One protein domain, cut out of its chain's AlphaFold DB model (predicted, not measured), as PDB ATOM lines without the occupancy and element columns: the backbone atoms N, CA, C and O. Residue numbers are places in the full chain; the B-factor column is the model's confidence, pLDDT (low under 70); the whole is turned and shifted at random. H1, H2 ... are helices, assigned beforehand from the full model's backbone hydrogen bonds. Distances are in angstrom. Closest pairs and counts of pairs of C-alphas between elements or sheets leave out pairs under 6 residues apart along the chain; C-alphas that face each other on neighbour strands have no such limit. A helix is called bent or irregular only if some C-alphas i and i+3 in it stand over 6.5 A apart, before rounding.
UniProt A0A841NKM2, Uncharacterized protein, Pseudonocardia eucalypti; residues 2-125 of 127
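AT A GLANCE: This is residues 2 to 125 of the 127 residues of an uncharacterized protein of Pseudonocardia eucalypti (UniProt A0A841NKM2). Picture an elongated, loose all-helix domain in two parts: H3 and the long H5 both pack on H4, and the helical hairpin H1 and H2 makes an arm at one end of this group. H5 folds back beside H4 at a shallow tilt, touching it with residues 95 to 107 alone, and its later residues run on beyond that contact so that the two open as a narrow V, while H2 meets H4 only at their ends and the loop that joins H1 to H2 sticks out with residues 14 to 19. The printed part has 124 residues with five named helices in the order H1, H2, H3, H4, H5, and no named strand. The radius of gyration of the C-alphas is 18.7 A, and the C-alphas span 62 by 31 by 18 A.

HOW THE PARTS SIT: Begin with the longest helix, H5, residues 94 to 123, and look beside its residues 95 to 107, which alone touch H4, residues 62 to 80. Their closest C-alphas are those of Ala 78 and Ala 96, 4.3 A apart; this hairpin runs opposite ways at a shallow tilt of 29 degrees. H4 is the hub, touching three helices. It forms another hairpin with H3, residues 37 to 51, at a shallow tilt of 14 degrees, opposite ways; their closest C-alphas, those of Ala 47 and Gly 65, are 3.9 A apart. H3 and H5 are apart. Next find H2, residues 18 to 34: it touches H4 only at their ends, with the closest C-alphas, those of Gly 34 and Gly 79, 4.7 A apart. H1, residues 2 to 11, touches H2 in a hairpin, opposite ways at a shallow tilt of 21 degrees; the closest C-alphas, those of Pro 3 and Ala 28, are 4.1 A apart. H1 is apart from H3, H4 and H5. In H1 and H3 every O i to N i+4 pair is within hydrogen-bond range; in H2 12 of 13 are, in H4 9 of 15 and in H5 24 of 26.

IN THESE COORDINATES: Find C-alpha 94 at (74.091, 75.702, 37.179); from there H5 runs 42.2 A to C-alpha 123 at (80.175, 40.400, 59.548). H4 measures 30.2 A, H2 23.5 A, H3 21.0 A and H1 14.5 A from first to last C-alpha. H1 begins at C-alpha 2, at (77.262, 53.944, 23.392). H4 and H5 are irregular, but only just: C-alphas 74 and 77 are 6.9 A apart, and C-alphas 96 and 99 are 6.6 A apart.

THE WHOLE: The outline is only just elongated, and the two C-alphas farthest apart, those of Asp 17 and Gln 56, are 62.2 A apart. The printed part has no cut. The link from H4 to H5, residues 81 to 93, is long, and that from H2 to H3 is tight. The mean pLDDT of the printed part is 91.1, with residues 123 to 125 under 70.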
ATOM      1  N   LEU A   2      77.242  53.122  24.611       90.31
ATOM      2  CA  LEU A   2      77.262  53.944  23.392       90.31
ATOM      3  C   LEU A   2      78.053  55.277  23.511       90.31
ATOM      4  O   LEU A   2      78.940  55.475  22.686       90.31
ATOM      5  N   PRO A   3      77.859  56.134  24.541       92.25
ATOM      6  CA  PRO A   3      78.655  57.363  24.692       92.25
ATOM      7  C   PRO A   3      80.170  57.144  24.742       92.25
ATOM      8  O   PRO A   3      80.931  57.856  24.094       92.25
ATOM      9  N   LEU A   4      80.607  56.112  25.471       93.25
ATOM     10  CA  LEU A   4      82.026  55.794  25.641       93.25
ATOM     11  C   LEU A   4      82.667  55.384  24.311       93.25
ATOM     12  O   LEU A   4      83.782  55.798  24.013       93.25
ATOM     13  N   MET A   5      81.944  54.614  23.490       95.31
ATOM     14  CA  MET A   5      82.408  54.219  22.157       95.31
ATOM     15  C   MET A   5      82.579  55.432  21.233       95.31
ATOM     16  O   MET A   5      83.534  55.490  20.460       95.31
ATOM     17  N   ILE A   6      81.681  56.417  21.332       95.62
ATOM     18  CA  ILE A   6      81.736  57.642  20.527       95.62
ATOM     19  C   ILE A   6      82.915  58.522  20.962       95.62
ATOM     20  O   ILE A   6      83.686  58.956  20.108       95.62
ATOM     21  N   TRP A   7      83.125  58.727  22.269       95.75
ATOM     22  CA  TRP A   7      84.314  59.441  22.755       95.75
ATOM     23  C   TRP A   7      85.613  58.740  22.380       95.75
ATOM     24  O   TRP A   7      86.565  59.406  21.985       95.75
ATOM     25  N   GLN A   8      85.654  57.408  22.437       95.94
ATOM     26  CA  GLN A   8      86.817  56.649  21.987       95.94
ATOM     27  C   GLN A   8      87.102  56.893  20.497       95.94
ATOM     28  O   GLN A   8      88.251  57.111  20.118       95.94
ATOM     29  N   ALA A   9      86.069  56.908  19.649       94.38
ATOM     30  CA  ALA A   9      86.217  57.206  18.226       94.38
ATOM     31  C   ALA A   9      86.671  58.655  17.966       94.38
ATOM     32  O   ALA A   9      87.470  58.882  17.054       94.38
ATOM     33  N   ALA A  10      86.197  59.616  18.765       94.25
ATOM     34  CA  ALA A  10      86.649  61.006  18.714       94.25
ATOM     35  C   ALA A  10      88.128  61.134  19.125       94.25
ATOM     36  O   ALA A  10      88.902  61.791  18.436       94.25
ATOM     37  N   ALA A  11      88.543  60.447  20.193       94.56
ATOM     38  CA  ALA A  11      89.913  60.480  20.707       94.56
ATOM     39  C   ALA A  11      90.928  59.732  19.822       94.56
ATOM     40  O   ALA A  11      92.108  60.066  19.829       94.56
ATOM     41  N   PHE A  12      90.493  58.733  19.047       95.69
ATOM     42  CA  PHE A  12      91.383  57.902  18.226       95.69
ATOM     43  C   PHE A  12      92.125  58.678  17.122       95.69
ATOM     44  O   PHE A  12      93.189  58.249  16.677       95.69
ATOM     45  N   ARG A  13      91.580  59.808  16.653       91.00
ATOM     46  CA  ARG A  13      92.225  60.689  15.664       91.00
ATOM     47  C   ARG A  13      92.083  62.150  16.098       91.00
ATOM     48  O   ARG A  13      91.153  62.806  15.637       91.00
ATOM     49  N   PRO A  14      92.984  62.661  16.953       87.38
ATOM     50  CA  PRO A  14      92.887  64.026  17.468       87.38
ATOM     51  C   PRO A  14      93.123  65.095  16.388       87.38
ATOM     52  O   PRO A  14      92.565  66.178  16.489       87.38
ATOM     53  N   GLU A  15      93.859  64.765  15.321       93.69
ATOM     54  CA  GLU A  15      94.185  65.667  14.196       93.69
ATOM     55  C   GLU A  15      92.992  65.978  13.265       93.69
ATOM     56  O   GLU A  15      93.151  66.605  12.216       93.69
ATOM     57  N   ARG A  16      91.798  65.451  13.563       89.75
ATOM     58  CA  ARG A  16      90.606  65.631  12.725       89.75
ATOM     59  C   ARG A  16      90.103  67.067  12.797       89.75
ATOM     60  O   ARG A  16      90.352  67.783  13.762       89.75
ATOM     61  N   ASP A  17      89.311  67.437  11.794       95.50
ATOM     62  CA  ASP A  17      88.588  68.704  11.790       95.50
ATOM     63  C   ASP A  17      87.844  68.938  13.133       95.50
ATOM     64  O   ASP A  17      87.062  68.070  13.554       95.50
ATOM     65  N   PRO A  18      88.060  70.085  13.811       94.25
ATOM     66  CA  PRO A  18      87.476  70.364  15.120       94.25
ATOM     67  C   PRO A  18      85.948  70.280  15.161       94.25
ATOM     68  O   PRO A  18      85.398  69.815  16.162       94.25
ATOM     69  N   ALA A  19      85.248  70.662  14.086       95.75
ATOM     70  CA  ALA A  19      83.786  70.605  14.045       95.75
ATOM     71  C   ALA A  19      83.267  69.156  14.064       95.75
ATOM     72  O   ALA A  19      82.256  68.852  14.705       95.75
ATOM     73  N   THR A  20      83.996  68.229  13.436       94.88
ATOM     74  CA  THR A  20      83.702  66.789  13.527       94.88
ATOM     75  C   THR A  20      83.893  66.275  14.955       94.88
ATOM     76  O   THR A  20      83.041  65.550  15.471       94.88
ATOM     77  N   THR A  21      84.987  66.663  15.616       94.75
ATOM     78  CA  THR A  21      85.260  66.281  17.010       94.75
ATOM     79  C   THR A  21      84.190  66.816  17.958       94.75
ATOM     80  O   THR A  21      83.715  66.070  18.812       94.75
ATOM     81  N   GLN A  22      83.750  68.063  17.772       93.75
ATOM     82  CA  GLN A  22      82.660  68.654  18.548       93.75
ATOM     83  C   GLN A  22      81.342  67.903  18.337       93.75
ATOM     84  O   GLN A  22      80.700  67.517  19.307       93.75
ATOM     85  N   THR A  23      80.990  67.590  17.088       94.88
ATOM     86  CA  THR A  23      79.768  66.830  16.772       94.88
ATOM     87  C   THR A  23      79.765  65.457  17.453       94.88
ATOM     88  O   THR A  23      78.755  65.037  18.015       94.88
ATOM     89  N   LEU A  24      80.900  64.750  17.439       95.31
ATOM     90  CA  LEU A  24      81.046  63.473  18.145       95.31
ATOM     91  C   LEU A  24      80.980  63.651  19.666       95.31
ATOM     92  O   LEU A  24      80.397  62.816  20.355       95.31
ATOM     93  N   ASN A  25      81.564  64.726  20.194       93.19
ATOM     94  CA  ASN A  25      81.523  65.035  21.618       93.19
ATOM     95  C   ASN A  25      80.084  65.271  22.095       93.19
ATOM     96  O   ASN A  25      79.668  64.624  23.056       93.19
ATOM     97  N   ASP A  26      79.314  66.087  21.375       91.75
ATOM     98  CA  ASP A  26      77.902  66.357  21.656       91.75
ATOM     99  C   ASP A  26      77.067  65.072  21.550       91.75
ATOM    100  O   ASP A  26      76.265  64.761  22.434       91.75
ATOM    101  N   LEU A  27      77.304  64.261  20.513       92.75
ATOM    102  CA  LEU A  27      76.603  62.990  20.308       92.75
ATOM    103  C   LEU A  27      76.891  61.959  21.409       92.75
ATOM    104  O   LEU A  27      76.054  61.101  21.674       92.75
ATOM    105  N   ALA A  28      78.055  62.015  22.053       93.25
ATOM    106  CA  ALA A  28      78.351  61.187  23.215       93.25
ATOM    107  C   ALA A  28      77.685  61.744  24.483       93.25
ATOM    108  O   ALA A  28      77.040  61.006  25.231       93.25
ATOM    109  N   TRP A  29      77.811  63.047  24.709       88.56
ATOM    110  CA  TRP A  29      77.366  63.723  25.923       88.56
ATOM    111  C   TRP A  29      75.845  63.775  26.086       88.56
ATOM    112  O   TRP A  29      75.339  63.489  27.174       88.56
ATOM    113  N   LEU A  30      75.106  64.094  25.021       86.81
ATOM    114  CA  LEU A  30      73.647  64.236  25.065       86.81
ATOM    115  C   LEU A  30      72.928  62.951  25.508       86.81
ATOM    116  O   LEU A  30      72.109  63.039  26.416       86.81
ATOM    117  N   PRO A  31      73.214  61.750  24.969       85.56
ATOM    118  CA  PRO A  31      72.627  60.515  25.490       85.56
ATOM    119  C   PRO A  31      73.247  60.071  26.820       85.56
ATOM    120  O   PRO A  31      72.594  59.354  27.574       85.56
ATOM    121  N   PHE A  32      74.485  60.466  27.135       85.62
ATOM    122  CA  PHE A  32      75.094  60.150  28.430       85.62
ATOM    123  C   PHE A  32      74.366  60.844  29.583       85.62
ATOM    124  O   PHE A  32      74.034  60.192  30.570       85.62
ATOM    125  N   LEU A  33      74.079  62.140  29.442       78.94
ATOM    126  CA  LEU A  33      73.341  62.902  30.449       78.94
ATOM    127  C   LEU A  33      71.829  62.829  30.272       78.94
ATOM    128  O   LEU A  33      71.114  62.735  31.259       78.94
ATOM    129  N   GLY A  34      71.327  62.823  29.039       70.62
ATOM    130  CA  GLY A  34      69.892  62.836  28.743       70.62
ATOM    131  C   GLY A  34      69.145  61.576  29.192       70.62
ATOM    132  O   GLY A  34      67.928  61.607  29.342       70.62
ATOM    133  N   LEU A  35      69.849  60.474  29.474       72.94
ATOM    134  CA  LEU A  35      69.272  59.232  30.004       72.94
ATOM    135  C   LEU A  35      69.245  59.191  31.548       72.94
ATOM    136  O   LEU A  35      69.470  58.141  32.162       72.94
ATOM    137  N   THR A  36      68.924  60.319  32.192       83.69
ATOM    138  CA  THR A  36      68.805  60.435  33.660       83.69
ATOM    139  C   THR A  36      67.735  59.532  34.276       83.69
ATOM    140  O   THR A  36      67.807  59.211  35.464       83.69
ATOM    141  N   THR A  37      66.763  59.076  33.481       85.12
ATOM    142  CA  THR A  37      65.633  58.240  33.916       85.12
ATOM    143  C   THR A  37      66.074  57.018  34.720       85.12
ATOM    144  O   THR A  37      65.432  56.660  35.705       85.12
ATOM    145  N   THR A  38      67.193  56.397  34.342       88.88
ATOM    146  CA  THR A  38      67.721  55.208  35.029       88.88
ATOM    147  C   THR A  38      68.103  55.504  36.481       88.88
ATOM    148  O   THR A  38      67.647  54.808  37.389       88.88
ATOM    149  N   VAL A  39      68.864  56.576  36.717       90.56
ATOM    150  CA  VAL A  39      69.297  57.013  38.053       90.56
ATOM    151  C   VAL A  39      68.104  57.451  38.899       90.56
ATOM    152  O   VAL A  39      68.040  57.119  40.083       90.56
ATOM    153  N   ILE A  40      67.139  58.154  38.301       94.81
ATOM    154  CA  ILE A  40      65.921  58.599  38.989       94.81
ATOM    155  C   ILE A  40      65.129  57.388  39.489       94.81
ATOM    156  O   ILE A  40      64.846  57.291  40.683       94.81
ATOM    157  N   ILE A  41      64.824  56.433  38.604       95.56
ATOM    158  CA  ILE A  41      64.080  55.219  38.968       95.56
ATOM    159  C   ILE A  41      64.848  54.418  40.021       95.56
ATOM    160  O   ILE A  41      64.261  54.010  41.021       95.56
ATOM    161  N   GLN A  42      66.160  54.237  39.844       95.50
ATOM    162  CA  GLN A  42      67.004  53.532  40.808       95.50
ATOM    163  C   GLN A  42      66.906  54.149  42.210       95.50
ATOM    164  O   GLN A  42      66.719  53.427  43.190       95.50
ATOM    165  N   ASN A  43      67.004  55.473  42.318       96.88
ATOM    166  CA  ASN A  43      66.926  56.176  43.595       96.88
ATOM    167  C   ASN A  43      65.527  56.082  44.218       96.88
ATOM    168  O   ASN A  43      65.402  55.840  45.416       96.88
ATOM    169  N   VAL A  44      64.463  56.194  43.421       97.81
ATOM    170  CA  VAL A  44      63.087  56.009  43.910       97.81
ATOM    171  C   VAL A  44      62.879  54.591  44.449       97.81
ATOM    172  O   VAL A  44      62.288  54.416  45.517       97.81
ATOM    173  N   VAL A  45      63.405  53.575  43.763       97.69
ATOM    174  CA  VAL A  45      63.347  52.182  44.224       97.69
ATOM    175  C   VAL A  45      64.134  52.007  45.525       97.69
ATOM    176  O   VAL A  45      63.606  51.426  46.473       97.69
ATOM    177  N   LEU A  46      65.352  52.550  45.619       96.62
ATOM    178  CA  LEU A  46      66.147  52.520  46.854       96.62
ATOM    179  C   LEU A  46      65.411  53.190  48.016       96.62
ATOM    180  O   LEU A  46      65.351  52.628  49.109       96.62
ATOM    181  N   ALA A  47      64.804  54.351  47.777       97.69
ATOM    182  CA  ALA A  47      63.990  55.036  48.769       97.69
ATOM    183  C   ALA A  47      62.827  54.161  49.249       97.69
ATOM    184  O   ALA A  47      62.639  53.997  50.455       97.69
ATOM    185  N   ALA A  48      62.080  53.551  48.325       97.81
ATOM    186  CA  ALA A  48      60.958  52.683  48.657       97.81
ATOM    187  C   ALA A  48      61.394  51.473  49.498       97.81
ATOM    188  O   ALA A  48      60.740  51.163  50.492       97.81
ATOM    189  N   VAL A  49      62.505  50.822  49.140       96.31
ATOM    190  CA  VAL A  49      63.044  49.670  49.878       96.31
ATOM    191  C   VAL A  49      63.493  50.074  51.283       96.31
ATOM    192  O   VAL A  49      63.119  49.421  52.253       96.31
ATOM    193  N   VAL A  50      64.242  51.171  51.420       96.31
ATOM    194  CA  VAL A  50      64.770  51.631  52.717       96.31
ATOM    195  C   VAL A  50      63.649  52.090  53.650       96.31
ATOM    196  O   VAL A  50      63.668  51.788  54.842       96.31
ATOM    197  N   LEU A  51      62.648  52.800  53.129       96.06
ATOM    198  CA  LEU A  51      61.530  53.301  53.933       96.06
ATOM    199  C   LEU A  51      60.538  52.196  54.329       96.06
ATOM    200  O   LEU A  51      59.821  52.355  55.320       96.06
ATOM    201  N   ARG A  52      60.498  51.087  53.582       96.31
ATOM    202  CA  ARG A  52      59.641  49.924  53.857       96.31
ATOM    203  C   ARG A  52      60.359  48.783  54.583       96.31
ATOM    204  O   ARG A  52      59.724  47.754  54.787       96.31
ATOM    205  N   ASP A  53      61.627  48.934  54.980       94.19
ATOM    206  CA  ASP A  53      62.340  47.898  55.742       94.19
ATOM    207  C   ASP A  53      61.614  47.641  57.088       94.19
ATOM    208  O   ASP A  53      61.527  48.562  57.912       94.19
ATOM    209  N   PRO A  54      61.061  46.428  57.321       92.12
ATOM    210  CA  PRO A  54      60.302  46.112  58.531       92.12
ATOM    211  C   PRO A  54      61.193  45.734  59.725       92.12
ATOM    212  O   PRO A  54      60.681  45.493  60.818       92.12
ATOM    213  N   ARG A  55      62.516  45.627  59.545       88.25
ATOM    214  CA  ARG A  55      63.435  45.219  60.615       88.25
ATOM    215  C   ARG A  55      63.416  46.210  61.781       88.25
ATOM    216  O   ARG A  55      63.483  47.419  61.584       88.25
ATOM    217  N   GLN A  56      63.467  45.684  63.010       84.44
ATOM    218  CA  GLN A  56      63.629  46.503  64.225       84.44
ATOM    219  C   GLN A  56      64.950  47.292  64.227       84.44
ATOM    220  O   GLN A  56      65.015  48.404  64.746       84.44
ATOM    221  N   ARG A  57      66.001  46.724  63.620       85.44
ATOM    222  CA  ARG A  57      67.274  47.393  63.323       85.44
ATOM    223  C   ARG A  57      67.486  47.394  61.803       85.44
ATOM    224  O   ARG A  57      67.935  46.380  61.268       85.44
ATOM    225  N   PRO A  58      67.115  48.477  61.097       86.50
ATOM    226  CA  PRO A  58      67.268  48.570  59.646       86.50
ATOM    227  C   PRO A  58      68.734  48.463  59.210       86.50
ATOM    228  O   PRO A  58      69.619  48.991  59.883       86.50
ATOM    229  N   LEU A  59      68.991  47.827  58.060       88.69
ATOM    230  CA  LEU A  59      70.351  47.726  57.500       88.69
ATOM    231  C   LEU A  59      70.890  49.080  57.034       88.69
ATOM    232  O   LEU A  59      72.089  49.341  57.120       88.69
ATOM    233  N   LEU A  60      69.997  49.921  56.517       93.75
ATOM    234  CA  LEU A  60      70.270  51.289  56.108       93.75
ATOM    235  C   LEU A  60      69.362  52.221  56.908       93.75
ATOM    236  O   LEU A  60      68.192  51.900  57.131       93.75
ATOM    237  N   PRO A  61      69.865  53.379  57.353       94.06
ATOM    238  CA  PRO A  61      69.067  54.286  58.156       94.06
ATOM    239  C   PRO A  61      67.932  54.893  57.319       94.06
ATOM    240  O   PRO A  61      68.120  55.226  56.152       94.06
ATOM    241  N   ARG A  62      66.754  55.108  57.921       94.06
ATOM    242  CA  ARG A  62      65.560  55.598  57.197       94.06
ATOM    243  C   ARG A  62      65.786  56.943  56.495       94.06
ATOM    244  O   ARG A  62      65.219  57.175  55.432       94.06
ATOM    245  N   TRP A  63      66.649  57.799  57.051       96.06
ATOM    246  CA  TRP A  63      66.991  59.090  56.445       96.06
ATOM    247  C   TRP A  63      67.636  58.943  55.062       96.06
ATOM    248  O   TRP A  63      67.375  59.765  54.188       96.06
ATOM    249  N   TYR A  64      68.384  57.859  54.822       97.31
ATOM    250  CA  TYR A  64      68.971  57.571  53.514       97.31
ATOM    251  C   TYR A  64      67.889  57.353  52.448       97.31
ATOM    252  O   TYR A  64      68.067  57.745  51.297       97.31
ATOM    253  N   GLY A  65      66.728  56.810  52.831       96.81
ATOM    254  CA  GLY A  65      65.580  56.695  51.935       96.81
ATOM    255  C   GLY A  65      65.078  58.062  51.460       96.81
ATOM    256  O   GLY A  65      64.909  58.269  50.261       96.81
ATOM    257  N   TYR A  66      64.930  59.030  52.370       97.44
ATOM    258  CA  TYR A  66      64.572  60.404  51.998       97.44
ATOM    259  C   TYR A  66      65.666  61.077  51.167       97.44
ATOM    260  O   TYR A  66      65.356  61.762  50.197       97.44
ATOM    261  N   THR A  67      66.942  60.845  51.483       97.56
ATOM    262  CA  THR A  67      68.058  61.353  50.674       97.56
ATOM    263  C   THR A  67      67.994  60.851  49.234       97.56
ATOM    264  O   THR A  67      68.204  61.645  48.327       97.56
ATOM    265  N   ASN A  68      67.645  59.583  48.994       97.75
ATOM    266  CA  ASN A  68      67.485  59.075  47.627       97.75
ATOM    267  C   ASN A  68      66.334  59.779  46.880       97.75
ATOM    268  O   ASN A  68      66.467  60.051  45.692       97.75
ATOM    269  N   LEU A  69      65.236  60.153  47.551       97.88
ATOM    270  CA  LEU A  69      64.179  60.959  46.916       97.88
ATOM    271  C   LEU A  69      64.679  62.359  46.532       97.88
ATOM    272  O   LEU A  69      64.392  62.833  45.434       97.88
ATOM    273  N   TRP A  70      65.468  62.998  47.400       97.56
ATOM    274  CA  TRP A  70      66.092  64.290  47.098       97.56
ATOM    275  C   TRP A  70      67.091  64.200  45.946       97.56
ATOM    276  O   TRP A  70      67.118  65.080  45.091       97.56
ATOM    277  N   VAL A  71      67.873  63.122  45.890       97.00
ATOM    278  CA  VAL A  71      68.796  62.846  44.782       97.00
ATOM    279  C   VAL A  71      68.022  62.655  43.483       97.00
ATOM    280  O   VAL A  71      68.351  63.294  42.488       97.00
ATOM    281  N   ALA A  72      66.955  61.850  43.491       96.44
ATOM    282  CA  ALA A  72      66.104  61.654  42.321       96.44
ATOM    283  C   ALA A  72      65.568  62.990  41.789       96.44
ATOM    284  O   ALA A  72      65.664  63.246  40.592       96.44
ATOM    285  N   LEU A  73      65.083  63.866  42.676       96.06
ATOM    286  CA  LEU A  73      64.610  65.202  42.311       96.06
ATOM    287  C   LEU A  73      65.737  66.102  41.778       96.06
ATOM    288  O   LEU A  73      65.554  66.776  40.770       96.06
ATOM    289  N   GLY A  74      66.906  66.094  42.422       94.25
ATOM    290  CA  GLY A  74      68.059  66.914  42.036       94.25
ATOM    291  C   GLY A  74      68.670  66.545  40.679       94.25
ATOM    292  O   GLY A  74      69.324  67.379  40.062       94.25
ATOM    293  N   ILE A  75      68.430  65.323  40.196       93.94
ATOM    294  CA  ILE A  75      68.888  64.838  38.885       93.94
ATOM    295  C   ILE A  75      67.915  65.210  37.750       93.94
ATOM    296  O   ILE A  75      68.333  65.283  36.594       93.94
ATOM    297  N   VAL A  76      66.639  65.498  38.046       92.38
ATOM    298  CA  VAL A  76      65.613  65.834  37.034       92.38
ATOM    299  C   VAL A  76      66.060  66.932  36.054       92.38
ATOM    300  O   VAL A  76      65.899  66.723  34.849       92.38
ATOM    301  N   PRO A  77      66.662  68.060  36.490       90.06
ATOM    302  CA  PRO A  77      67.075  69.126  35.576       90.06
ATOM    303  C   PRO A  77      68.071  68.687  34.493       90.06
ATOM    304  O   PRO A  77      68.013  69.208  33.381       90.06
ATOM    305  N   ALA A  78      68.933  67.698  34.764       88.25
ATOM    306  CA  ALA A  78      69.886  67.185  33.771       88.25
ATOM    307  C   ALA A  78      69.187  66.532  32.567       88.25
ATOM    308  O   ALA A  78      69.710  66.570  31.456       88.25
ATOM    309  N   GLY A  79      67.975  65.993  32.748       88.00
ATOM    310  CA  GLY A  79      67.182  65.441  31.644       88.00
ATOM    311  C   GLY A  79      66.723  66.494  30.628       88.00
ATOM    312  O   GLY A  79      66.375  66.148  29.501       88.00
ATOM    313  N   PHE A  80      66.748  67.778  30.993       86.62
ATOM    314  CA  PHE A  80      66.312  68.873  30.126       86.62
ATOM    315  C   PHE A  80      67.447  69.533  29.336       86.62
ATOM    316  O   PHE A  80      67.178  70.399  28.504       86.62
ATOM    317  N   ILE A  81      68.697  69.107  29.540       85.75
ATOM    318  CA  ILE A  81      69.893  69.722  28.941       85.75
ATOM    319  C   ILE A  81      69.859  69.738  27.402       85.75
ATOM    320  O   ILE A  81      70.459  70.598  26.768       85.75
ATOM    321  N   VAL A  82      69.101  68.820  26.793       85.38
ATOM    322  CA  VAL A  82      68.937  68.702  25.336       85.38
ATOM    323  C   VAL A  82      68.063  69.804  24.723       85.38
ATOM    324  O   VAL A  82      68.108  70.017  23.513       85.38
ATOM    325  N   PHE A  83      67.250  70.495  25.529       87.31
ATOM    326  CA  PHE A  83      66.282  71.487  25.043       87.31
ATOM    327  C   PHE A  83      66.805  72.925  25.113       87.31
ATOM    328  O   PHE A  83      66.336  73.783  24.365       87.31
ATOM    329  N   PHE A  84      67.771  73.205  25.990       87.00
ATOM    330  CA  PHE A  84      68.239  74.561  26.267       87.00
ATOM    331  C   PHE A  84      69.681  74.750  25.802       87.00
ATOM    332  O   PHE A  84      70.589  74.059  26.247       87.00
ATOM    333  N   LYS A  85      69.898  75.735  24.925       84.38
ATOM    334  CA  LYS A  85      71.238  76.100  24.433       84.38
ATOM    335  C   LYS A  85      71.931  77.165  25.287       84.38
ATOM    336  O   LYS A  85      73.144  77.292  25.221       84.38
ATOM    337  N   THR A  86      71.166  77.944  26.053       86.00
ATOM    338  CA  THR A  86      71.659  79.048  26.893       86.00
ATOM    339  C   THR A  86      70.835  79.163  28.174       86.00
ATOM    340  O   THR A  86      69.646  78.839  28.174       86.00
ATOM    341  N   GLY A  87      71.435  79.684  29.246       88.25
ATOM    342  CA  GLY A  87      70.761  79.923  30.525       88.25
ATOM    343  C   GLY A  87      71.002  78.816  31.563       88.25
ATOM    344  O   GLY A  87      71.827  77.933  31.359       88.25
ATOM    345  N   PRO A  88      70.294  78.836  32.707       87.00
ATOM    346  CA  PRO A  88      70.613  77.969  33.848       87.00
ATOM    347  C   PRO A  88      70.380  76.472  33.590       87.00
ATOM    348  O   PRO A  88      70.934  75.643  34.313       87.00
ATOM    349  N   LEU A  89      69.576  76.133  32.578       86.50
ATOM    350  CA  LEU A  89      69.296  74.762  32.137       86.50
ATOM    351  C   LEU A  89      70.136  74.325  30.922       86.50
ATOM    352  O   LEU A  89      69.908  73.242  30.392       86.50
ATOM    353  N   ALA A  90      71.072  75.158  30.461       86.44
ATOM    354  CA  ALA A  90      71.968  74.816  29.363       86.44
ATOM    355  C   ALA A  90      73.115  73.900  29.805       86.44
ATOM    356  O   ALA A  90      73.282  73.605  30.990       86.44
ATOM    357  N   TRP A  91      73.917  73.484  28.826       81.31
ATOM    358  CA  TRP A  91      75.059  72.589  28.999       81.31
ATOM    359  C   TRP A  91      76.073  73.044  30.063       81.31
ATOM    360  O   TRP A  91      76.612  72.237  30.810       81.31
ATOM    361  N   ASP A  92      76.309  74.346  30.152       84.31
ATOM    362  CA  ASP A  92      77.194  75.025  31.100       84.31
ATOM    363  C   ASP A  92      76.441  75.605  32.315       84.31
ATOM    364  O   ASP A  92      77.022  76.258  33.185       84.31
ATOM    365  N   GLY A  93      75.132  75.363  32.385       86.50
ATOM    366  CA  GLY A  93      74.228  75.943  33.363       86.50
ATOM    367  C   GLY A  93      74.340  75.322  34.757       86.50
ATOM    368  O   GLY A  93      74.595  74.131  34.940       86.50
ATOM    369  N   LEU A  94      74.067  76.136  35.779       89.69
ATOM    370  CA  LEU A  94      74.091  75.702  37.179       89.69
ATOM    371  C   LEU A  94      73.127  74.534  37.460       89.69
ATOM    372  O   LEU A  94      73.462  73.636  38.230       89.69
ATOM    373  N   LEU A  95      71.932  74.545  36.861       88.69
ATOM    374  CA  LEU A  95      70.873  73.588  37.184       88.69
ATOM    375  C   LEU A  95      70.971  72.300  36.373       88.69
ATOM    376  O   LEU A  95      70.760  71.240  36.941       88.69
ATOM    377  N   ALA A  96      71.266  72.366  35.073       87.56
ATOM    378  CA  ALA A  96      71.311  71.163  34.235       87.56
ATOM    379  C   ALA A  96      72.658  70.426  34.289       87.56
ATOM    380  O   ALA A  96      72.690  69.225  34.030       87.56
ATOM    381  N   TRP A  97      73.744  71.106  34.670       87.81
ATOM    382  CA  TRP A  97      75.070  70.498  34.780       87.81
ATOM    383  C   TRP A  97      75.543  70.383  36.230       87.81
ATOM    384  O   TRP A  97      75.630  69.285  36.783       87.81
ATOM    385  N   TRP A  98      75.822  71.516  36.876       91.19
ATOM    386  CA  TRP A  98      76.541  71.528  38.154       91.19
ATOM    387  C   TRP A  98      75.762  70.894  39.308       91.19
ATOM    388  O   TRP A  98      76.339  70.136  40.089       91.19
ATOM    389  N   LEU A  99      74.459  71.166  39.409       93.19
ATOM    390  CA  LEU A  99      73.602  70.584  40.439       93.19
ATOM    391  C   LEU A  99      73.538  69.043  40.323       93.19
ATOM    392  O   LEU A  99      73.883  68.383  41.306       93.19
ATOM    393  N   PRO A 100      73.184  68.440  39.168       92.12
ATOM    394  CA  PRO A 100      73.198  66.992  38.980       92.12
ATOM    395  C   PRO A 100      74.553  66.351  39.269       92.12
ATOM    396  O   PRO A 100      74.604  65.318  39.931       92.12
ATOM    397  N   VAL A 101      75.650  66.974  38.828       91.56
ATOM    398  CA  VAL A 101      77.012  66.492  39.093       91.56
ATOM    399  C   VAL A 101      77.284  66.446  40.597       91.56
ATOM    400  O   VAL A 101      77.676  65.402  41.122       91.56
ATOM    401  N   ALA A 102      77.031  67.541  41.317       95.50
ATOM    402  CA  ALA A 102      77.241  67.602  42.762       95.50
ATOM    403  C   ALA A 102      76.373  66.579  43.512       95.50
ATOM    404  O   ALA A 102      76.871  65.850  44.373       95.50
ATOM    405  N   VAL A 103      75.091  66.481  43.147       95.69
ATOM    406  CA  VAL A 103      74.130  65.527  43.719       95.69
ATOM    407  C   VAL A 103      74.573  64.083  43.476       95.69
ATOM    408  O   VAL A 103      74.528  63.267  44.397       95.69
ATOM    409  N   PHE A 104      75.044  63.768  42.270       92.94
ATOM    410  CA  PHE A 104      75.514  62.436  41.904       92.94
ATOM    411  C   PHE A 104      76.749  62.013  42.707       92.94
ATOM    412  O   PHE A 104      76.756  60.929  43.291       92.94
ATOM    413  N   PHE A 105      77.775  62.866  42.787       95.44
ATOM    414  CA  PHE A 105      78.989  62.552  43.549       95.44
ATOM    415  C   PHE A 105      78.714  62.441  45.048       95.44
ATOM    416  O   PHE A 105      79.197  61.508  45.693       95.44
ATOM    417  N   PHE A 106      77.892  63.340  45.594       97.12
ATOM    418  CA  PHE A 106      77.422  63.241  46.972       97.12
ATOM    419  C   PHE A 106      76.737  61.893  47.226       97.12
ATOM    420  O   PHE A 106      77.093  61.186  48.171       97.12
ATOM    421  N   TRP A 107      75.798  61.505  46.359       96.88
ATOM    422  CA  TRP A 107      75.063  60.252  46.485       96.88
ATOM    423  C   TRP A 107      75.972  59.023  46.384       96.88
ATOM    424  O   TRP A 107      75.849  58.125  47.220       96.88
ATOM    425  N   ILE A 108      76.911  58.980  45.431       95.88
ATOM    426  CA  ILE A 108      77.853  57.859  45.287       95.88
ATOM    427  C   ILE A 108      78.686  57.676  46.556       95.88
ATOM    428  O   ILE A 108      78.775  56.561  47.075       95.88
ATOM    429  N   ILE A 109      79.271  58.757  47.078       97.88
ATOM    430  CA  ILE A 109      80.150  58.692  48.250       97.88
ATOM    431  C   ILE A 109      79.341  58.271  49.474       97.88
ATOM    432  O   ILE A 109      79.743  57.365  50.209       97.88
ATOM    433  N   LEU A 110      78.176  58.887  49.673       97.06
ATOM    434  CA  LEU A 110      77.290  58.565  50.781       97.06
ATOM    435  C   LEU A 110      76.870  57.093  50.758       97.06
ATOM    436  O   LEU A 110      76.959  56.403  51.776       97.06
ATOM    437  N   THR A 111      76.446  56.608  49.594       96.44
ATOM    438  CA  THR A 111      76.020  55.222  49.391       96.44
ATOM    439  C   THR A 111      77.166  54.256  49.664       96.44
ATOM    440  O   THR A 111      76.982  53.291  50.404       96.44
ATOM    441  N   ALA A 112      78.365  54.533  49.144       96.81
ATOM    442  CA  ALA A 112      79.546  53.706  49.374       96.81
ATOM    443  C   ALA A 112      79.901  53.609  50.867       96.81
ATOM    444  O   ALA A 112      80.120  52.512  51.383       96.81
ATOM    445  N   VAL A 113      79.896  54.736  51.587       96.81
ATOM    446  CA  VAL A 113      80.180  54.771  53.030       96.81
ATOM    447  C   VAL A 113      79.129  53.993  53.824       96.81
ATOM    448  O   VAL A 113      79.489  53.220  54.714       96.81
ATOM    449  N   LEU A 114      77.840  54.174  53.521       95.44
ATOM    450  CA  LEU A 114      76.760  53.478  54.222       95.44
ATOM    451  C   LEU A 114      76.804  51.972  53.971       95.44
ATOM    452  O   LEU A 114      76.783  51.207  54.931       95.44
ATOM    453  N   LEU A 115      76.946  51.545  52.716       94.62
ATOM    454  CA  LEU A 115      77.057  50.127  52.379       94.62
ATOM    455  C   LEU A 115      78.290  49.486  53.024       94.62
ATOM    456  O   LEU A 115      78.186  48.387  53.564       94.62
ATOM    457  N   HIS A 116      79.432  50.180  53.049       94.56
ATOM    458  CA  HIS A 116      80.636  49.686  53.718       94.56
ATOM    459  C   HIS A 116      80.423  49.498  55.229       94.56
ATOM    460  O   HIS A 116      80.812  48.474  55.794       94.56
ATOM    461  N   ARG A 117      79.764  50.454  55.895       92.50
ATOM    462  CA  ARG A 117      79.422  50.348  57.322       92.50
ATOM    463  C   ARG A 117      78.454  49.195  57.589       92.50
ATOM    464  O   ARG A 117      78.689  48.420  58.513       92.50
ATOM    465  N   SER A 118      77.412  49.053  56.771       90.62
ATOM    466  CA  SER A 118      76.421  47.980  56.912       90.62
ATOM    467  C   SER A 118      77.030  46.596  56.668       90.62
ATOM    468  O   SER A 118      76.729  45.664  57.411       90.62
ATOM    469  N   ALA A 119      77.935  46.460  55.694       90.69
ATOM    470  CA  ALA A 119      78.638  45.205  55.426       90.69
ATOM    471  C   ALA A 119      79.503  44.762  56.620       90.69
ATOM    472  O   ALA A 119      79.449  43.602  57.024       90.69
ATOM    473  N   ARG A 120      80.241  45.691  57.240       88.88
ATOM    474  CA  ARG A 120      81.055  45.401  58.435       88.88
ATOM    475  C   ARG A 120      80.207  45.054  59.655       88.88
ATOM    476  O   ARG A 120      80.559  44.152  60.407       88.88
ATOM    477  N   ALA A 121      79.077  45.735  59.843       84.12
ATOM    478  CA  ALA A 121      78.149  45.414  60.923       84.12
ATOM    479  C   ALA A 121      77.548  44.005  60.770       84.12
ATOM    480  O   ALA A 121      77.375  43.313  61.767       84.12
ATOM    481  N   GLY A 122      77.274  43.565  59.535       76.88
ATOM    482  CA  GLY A 122      76.783  42.214  59.252       76.88
ATOM    483  C   GLY A 122      77.810  41.110  59.525       76.88
ATOM    484  O   GLY A 122      77.434  40.056  60.027       76.88
ATOM    485  N   GLN A 123      79.097  41.359  59.259       69.75
ATOM    486  CA  GLN A 123      80.175  40.400  59.548       69.75
ATOM    487  C   GLN A 123      80.354  40.152  61.051       69.75
ATOM    488  O   GLN A 123      80.528  39.012  61.465       69.75
ATOM    489  N   ASN A 124      80.234  41.193  61.877       62.50
ATOM    490  CA  ASN A 124      80.412  41.089  63.330       62.50
ATOM    491  C   ASN A 124      79.285  40.328  64.056       62.50
ATOM    492  O   ASN A 124      79.419  40.052  65.239       62.50
ATOM    493  N   VAL A 125      78.162  40.045  63.387       60.69
ATOM    494  CA  VAL A 125      77.025  39.296  63.959       60.69
ATOM    495  C   VAL A 125      77.121  37.795  63.643       60.69
ATOM    496  O   VAL A 125      76.397  37.001  64.233       60.69
TER     497      VAL A 125